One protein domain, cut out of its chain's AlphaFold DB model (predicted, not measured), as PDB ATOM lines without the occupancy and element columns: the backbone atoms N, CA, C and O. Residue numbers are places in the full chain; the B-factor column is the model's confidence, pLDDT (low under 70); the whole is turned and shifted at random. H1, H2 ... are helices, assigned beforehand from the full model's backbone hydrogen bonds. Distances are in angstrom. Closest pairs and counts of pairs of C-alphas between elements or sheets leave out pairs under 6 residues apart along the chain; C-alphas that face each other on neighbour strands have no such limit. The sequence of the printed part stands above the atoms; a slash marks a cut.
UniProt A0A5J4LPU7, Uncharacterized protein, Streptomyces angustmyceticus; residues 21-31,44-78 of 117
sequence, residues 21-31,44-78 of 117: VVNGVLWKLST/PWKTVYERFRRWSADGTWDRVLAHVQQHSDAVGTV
ATOM      1  N   VAL A  21     171.275 157.654  90.177       91.38
ATOM      2  CA  VAL A  21     171.365 156.214  90.472       91.38
ATOM      3  C   VAL A  21     170.080 155.485  90.090       91.38
ATOM      4  O   VAL A  21     170.153 154.449  89.433       91.38
ATOM      5  N   VAL A  22     168.913 156.023  90.461       92.81
ATOM      6  CA  VAL A  22     167.610 155.436  90.102       92.81
ATOM      7  C   VAL A  22     167.465 155.339  88.585       92.81
ATOM      8  O   VAL A  22     167.151 154.267  88.077       92.81
ATOM      9  N   ASN A  23     167.795 156.400  87.846       94.38
ATOM     10  CA  ASN A  23     167.749 156.393  86.383       94.38
ATOM     11  C   ASN A  23     168.712 155.364  85.771       94.38
ATOM     12  O   ASN A  23     168.374 154.732  84.772       94.38
ATOM     13  N   GLY A  24     169.886 155.161  86.376       95.88
ATOM     14  CA  GLY A  24     170.818 154.113  85.960       95.88
ATOM     15  C   GLY A  24     170.254 152.705  86.142       95.88
ATOM     16  O   GLY A  24     170.413 151.856  85.267       95.88
ATOM     17  N   VAL A  25     169.549 152.460  87.250       95.44
ATOM     18  CA  VAL A  25     168.857 151.184  87.481       95.44
ATOM     19  C   VAL A  25     167.727 150.990  86.475       95.44
ATOM     20  O   VAL A  25     167.667 149.938  85.847       95.44
ATOM     21  N   LEU A  26     166.877 152.000  86.272       94.81
ATOM     22  CA  LEU A  26     165.770 151.925  85.314       94.81
ATOM     23  C   LEU A  26     166.270 151.631  83.898       94.81
ATOM     24  O   LEU A  26     165.730 150.746  83.243       94.81
ATOM     25  N   TRP A  27     167.349 152.287  83.462       96.94
ATOM     26  CA  TRP A  27     167.973 152.002  82.169       96.94
ATOM     27  C   TRP A  27     168.460 150.551  82.065       96.94
ATOM     28  O   TRP A  27     168.259 149.899  81.041       96.94
ATOM     29  N   LYS A  28     169.087 150.011  83.117       96.50
ATOM     30  CA  LYS A  28     169.545 148.614  83.121       96.50
ATOM     31  C   LYS A  28     168.367 147.637  83.046       96.50
ATOM     32  O   LYS A  28     168.457 146.640  82.329       96.50
ATOM     33  N   LEU A  29     167.289 147.904  83.779       93.56
ATOM     34  CA  LEU A  29     166.098 147.054  83.779       93.56
ATOM     35  C   LEU A  29     165.353 147.117  82.441       93.56
ATOM     36  O   LEU A  29     164.907 146.083  81.959       93.56
ATOM     37  N   SER A  30     165.284 148.288  81.803       94.06
ATOM     38  CA  SER A  30     164.601 148.450  80.515       94.06
ATOM     39  C   SER A  30     165.381 147.861  79.338       94.06
ATOM     40  O   SER A  30     164.781 147.406  78.373       94.06
ATOM     41  N   THR A  31     166.716 147.898  79.381       95.56
ATOM     42  CA  THR A  31     167.566 147.449  78.261       95.56
ATOM     43  C   THR A  31     168.041 146.008  78.380       95.56
ATOM     44  O   THR A  31     168.381 145.394  77.376       95.56
ATOM     45  N   PRO A  44     179.423 155.469  87.846       94.25
ATOM     46  CA  PRO A  44     180.128 154.198  87.863       94.25
ATOM     47  C   PRO A  44     179.165 153.030  88.061       94.25
ATOM     48  O   PRO A  44     178.457 152.961  89.071       94.25
ATOM     49  N   TRP A  45     179.198 152.067  87.141       95.75
ATOM     50  CA  TRP A  45     178.289 150.920  87.173       95.75
ATOM     51  C   TRP A  45     178.340 150.136  88.486       95.75
ATOM     52  O   TRP A  45     177.302 149.689  88.967       95.75
ATOM     53  N   LYS A  46     179.523 150.010  89.110       95.50
ATOM     54  CA  LYS A  46     179.688 149.327  90.405       95.50
ATOM     55  C   LYS A  46     178.847 149.991  91.491       95.50
ATOM     56  O   LYS A  46     178.160 149.308  92.240       95.50
ATOM     57  N   THR A  47     178.859 151.322  91.536       92.44
ATOM     58  CA  THR A  47     178.084 152.097  92.507       92.44
ATOM     59  C   THR A  47     176.587 151.919  92.286       92.44
ATOM     60  O   THR A  47     175.854 151.711  93.250       92.44
ATOM     61  N   VAL A  48     176.127 151.971  91.034       94.38
ATOM     62  CA  VAL A  48     174.708 151.767  90.704       94.38
ATOM     63  C   VAL A  48     174.269 150.347  91.062       94.38
ATOM     64  O   VAL A  48     173.248 150.173  91.723       94.38
ATOM     65  N   TYR A  49     175.080 149.344  90.726       95.19
ATOM     66  CA  TYR A  49     174.829 147.947  91.068       95.19
ATOM     67  C   TYR A  49     174.781 147.706  92.586       95.19
ATOM     68  O   TYR A  49     173.856 147.067  93.081       95.19
ATOM     69  N   GLU A  50     175.737 148.231  93.352       94.06
ATOM     70  CA  GLU A  50     175.758 148.077  94.811       94.06
ATOM     71  C   GLU A  50     174.544 148.726  95.477       94.06
ATOM     72  O   GLU A  50     173.994 148.176  96.435       94.06
ATOM     73  N   ARG A  51     174.112 149.886  94.969       91.50
ATOM     74  CA  ARG A  51     172.900 150.565  95.434       91.50
ATOM     75  C   ARG A  51     171.660 149.757  95.102       91.50
ATOM     76  O   ARG A  51     170.876 149.513  96.011       91.50
ATOM     77  N   PHE A  52     171.536 149.290  93.861       93.50
ATOM     78  CA  PHE A  52     170.460 148.395  93.450       93.50
ATOM     79  C   PHE A  52     170.378 147.182  94.379       93.50
ATOM     80  O   PHE A  52     169.345 146.976  95.005       93.50
ATOM     81  N   ARG A  53     171.490 146.459  94.565       94.69
ATOM     82  CA  ARG A  53     171.556 145.266  95.420       94.69
ATOM     83  C   ARG A  53     171.155 145.556  96.864       94.69
ATOM     84  O   ARG A  53     170.429 144.771  97.462       94.69
ATOM     85  N   ARG A  54     171.636 146.662  97.441       93.62
ATOM     86  CA  ARG A  54     171.298 147.056  98.816       93.62
ATOM     87  C   ARG A  54     169.813 147.383  98.954       93.62
ATOM     88  O   ARG A  54     169.184 146.886  99.876       93.62
ATOM     89  N   TRP A  55     169.275 148.165  98.024       93.25
ATOM     90  CA  TRP A  55     167.874 148.580  98.022       93.25
ATOM     91  C   TRP A  55     166.897 147.443  97.731       93.25
ATOM     92  O   TRP A  55     165.758 147.479  98.189       93.25
ATOM     93  N   SER A  56     167.336 146.419  96.999       93.69
ATOM     94  CA  SER A  56     166.586 145.170  96.861       93.69
ATOM     95  C   SER A  56     166.576 144.386  98.169       93.69
ATOM     96  O   SER A  56     165.545 143.849  98.545       93.69
ATOM     97  N   ALA A  57     167.703 144.334  98.884       94.06
ATOM     98  CA  ALA A  57     167.798 143.592 100.138       94.06
ATOM     99  C   ALA A  57     167.041 144.255 101.305       94.06
ATOM    100  O   ALA A  57     166.582 143.557 102.200       94.06
ATOM    101  N   ASP A  58     166.927 145.586 101.315       92.81
ATOM    102  CA  ASP A  58     166.273 146.350 102.389       92.81
ATOM    103  C   ASP A  58     164.825 146.785 102.062       92.81
ATOM    104  O   ASP A  58     164.242 147.612 102.774       92.81
ATOM    105  N   GLY A  59     164.250 146.273 100.967       93.69
ATOM    106  CA  GLY A  59     162.873 146.560 100.545       93.69
ATOM    107  C   GLY A  59     162.626 148.018 100.141       93.69
ATOM    108  O   GLY A  59     161.496 148.507 100.178       93.69
ATOM    109  N   THR A  60     163.668 148.786  99.813       92.88
ATOM    110  CA  THR A  60     163.499 150.153  99.296       92.88
ATOM    111  C   THR A  60     162.760 150.144  97.959       92.88
ATOM    112  O   THR A  60     161.900 150.995  97.748       92.88
ATOM    113  N   TRP A  61     163.040 149.183  97.072       92.75
ATOM    114  CA  TRP A  61     162.339 149.100  95.783       92.75
ATOM    115  C   TRP A  61     160.847 148.828  95.936       92.75
ATOM    116  O   TRP A  61     160.061 149.477  95.251       92.75
ATOM    117  N   ASP A  62     160.455 147.971  96.877       92.94
ATOM    118  CA  ASP A  62     159.043 147.678  97.147       92.94
ATOM    119  C   ASP A  62     158.302 148.934  97.618       92.94
ATOM    120  O   ASP A  62     157.219 149.257  97.136       92.94
ATOM    121  N   ARG A  63     158.933 149.712  98.506       93.81
ATOM    122  CA  ARG A  63     158.392 150.995  98.979       93.81
ATOM    123  C   ARG A  63     158.280 152.027  97.859       93.81
ATOM    124  O   ARG A  63     157.291 152.752  97.800       93.81
ATOM    125  N   VAL A  64     159.279 152.102  96.976       91.25
ATOM    126  CA  VAL A  64     159.248 152.991  95.804       91.25
ATOM    127  C   VAL A  64     158.121 152.592  94.858       91.25
ATOM    128  O   VAL A  64     157.363 153.464  94.439       91.25
ATOM    129  N   LEU A  65     157.977 151.300  94.557       90.50
ATOM    130  CA  LEU A  65     156.917 150.791  93.692       90.50
ATOM    131  C   LEU A  65     155.534 151.113  94.262       90.50
ATOM    132  O   LEU A  65     154.722 151.711  93.560       90.50
ATOM    133  N   ALA A  66     155.303 150.806  95.540       91.19
ATOM    134  CA  ALA A  66     154.038 151.094  96.210       91.19
ATOM    135  C   ALA A  66     153.698 152.593  96.166       91.19
ATOM    136  O   ALA A  66     152.565 152.967  95.876       91.19
ATOM    137  N   HIS A  67     154.683 153.466  96.394       91.31
ATOM    138  CA  HIS A  67     154.468 154.909  96.335       91.31
ATOM    139  C   HIS A  67     154.131 155.402  94.922       91.31
ATOM    140  O   HIS A  67     153.265 156.258  94.758       91.31
ATOM    141  N   VAL A  68     154.800 154.871  93.893       89.69
ATOM    142  CA  VAL A  68     154.493 155.215  92.497       89.69
ATOM    143  C   VAL A  68     153.100 154.717  92.120       89.69
ATOM    144  O   VAL A  68     152.343 155.482  91.541       89.69
ATOM    145  N   GLN A  69     152.724 153.495  92.506       90.19
ATOM    146  CA  GLN A  69     151.380 152.958  92.276       90.19
ATOM    147  C   GLN A  69     150.301 153.815  92.939       90.19
ATOM    148  O   GLN A  69     149.345 154.190  92.273       90.19
ATOM    149  N   GLN A  70     150.480 154.188  94.210       90.12
ATOM    150  CA  GLN A  70     149.559 155.078  94.927       90.12
ATOM    151  C   GLN A  70     149.421 156.436  94.238       90.12
ATOM    152  O   GLN A  70     148.323 156.973  94.124       90.12
ATOM    153  N   HIS A  71     150.536 157.007  93.775       89.81
ATOM    154  CA  HIS A  71     150.499 158.275  93.064       89.81
ATOM    155  C   HIS A  71     149.769 158.149  91.725       89.81
ATOM    156  O   HIS A  71     148.920 158.980  91.420       89.81
ATOM    157  N   SER A  72     150.075 157.108  90.952       88.38
ATOM    158  CA  SER A  72     149.467 156.846  89.650       88.38
ATOM    159  C   SER A  72     147.969 156.537  89.757       88.38
ATOM    160  O   SER A  72     147.205 156.970  88.895       88.38
ATOM    161  N   ASP A  73     147.549 155.838  90.813       88.94
ATOM    162  CA  ASP A  73     146.147 155.588  91.162       88.94
ATOM    163  C   ASP A  73     145.414 156.900  91.471       88.94
ATOM    164  O   ASP A  73     144.385 157.200  90.868       88.94
ATOM    165  N   ALA A  74     146.014 157.761  92.301       89.06
ATOM    166  CA  ALA A  74     145.442 159.061  92.651       89.06
ATOM    167  C   ALA A  74     145.246 160.000  91.444       89.06
ATOM    168  O   ALA A  74     144.363 160.854  91.476       89.06
ATOM    169  N   VAL A  75     146.054 159.857  90.386       92.38
ATOM    170  CA  VAL A  75     145.909 160.627  89.136       92.38
ATOM    171  C   VAL A  75     145.166 159.864  88.029       92.38
ATOM    172  O   VAL A  75     145.119 160.336  86.896       92.38
ATOM    173  N   GLY A  76     144.586 158.696  88.333       88.19
ATOM    174  CA  GLY A  76     143.755 157.922  87.402       88.19
ATOM    175  C   GLY A  76     144.514 157.303  86.225       88.19
ATOM    176  O   GLY A  76     143.938 157.092  85.163       88.19
ATOM    177  N   THR A  77     145.814 157.045  86.385       88.75
ATOM    178  CA  THR A  77     146.676 156.487  85.322       88.75
ATOM    179  C   THR A  77     146.912 154.982  85.444       88.75
ATOM    180  O   THR A  77     147.497 154.387  84.541       88.75
ATOM    181  N   VAL A  78     146.470 154.357  86.542       83.31
ATOM    182  CA  VAL A  78     146.522 152.900  86.724       83.31
ATOM    183  C   VAL A  78     145.165 152.297  86.395       83.31
ATOM    184  O   VAL A  78     144.159 152.667  86.993       83.31
TER     185      VAL A  78
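AT A GLANCE: This is residues 21 to 31 and 44 to 78 of the 117 residues of an uncharacterized protein of Streptomyces angustmyceticus (UniProt A0A5J4LPU7). Two helices, H2 and H3, meet near their ends at a corner and make a wide, open V, and H1 crosses H2 on the inner side of that V. The far end of H3 has no partner, and residues 71 to 76, of which 71 to 74 belong to H3, stick out. The printed part has 46 residues, with three named helices in the order H1, H2, H3 and no named strand; the class is all helix. The whole is loose, with a radius of gyration of the C-alphas of 12.4 A, and flat, spanning 37 by 23 by 13 A.

HOW THE PARTS SIT: Start at the longest helix, H3, residues 60 to 74, which touches no helix. Near it is H2, residues 45 to 57, close but not clearly touching; their closest C-alphas, those of Trp 61 and Trp 55, are 6.0 A apart. Their lines are about perpendicular, at 78 degrees. Go on to H1, residues 21 to 31, which touches H2; the closest C-alphas, those of Val 21 and Val 48, are 5.6 A apart. H2 touches H1 with residues 48 to 52 alone, and the two lines are about perpendicular, at 88 degrees. H1 and H3 are apart. In H1, H2 and H3 every O i to N i+4 pair is within hydrogen-bond range.

IN THESE COORDINATES: Find C-alpha 60 at (163.499, 150.153, 99.296); from there H3 runs 21.2 A to C-alpha 74 at (145.442, 159.061, 92.651). H2 runs 18.2 A from Trp 45 to Ala 57. H1 begins at C-alpha 21, at (171.365, 156.214, 90.472), and runs 15.5 A to Thr 31.

THE WHOLE: The two C-alphas farthest apart, those of Lys 46 and Gly 76, are 37.1 A apart. Residues 32 to 43 are not printed, and C-alphas 31 and 44 are 17.2 A apart across this cut. The link from H2 to H3 is tight. The mean pLDDT of the printed part is 92.6, and no printed residue is under 70.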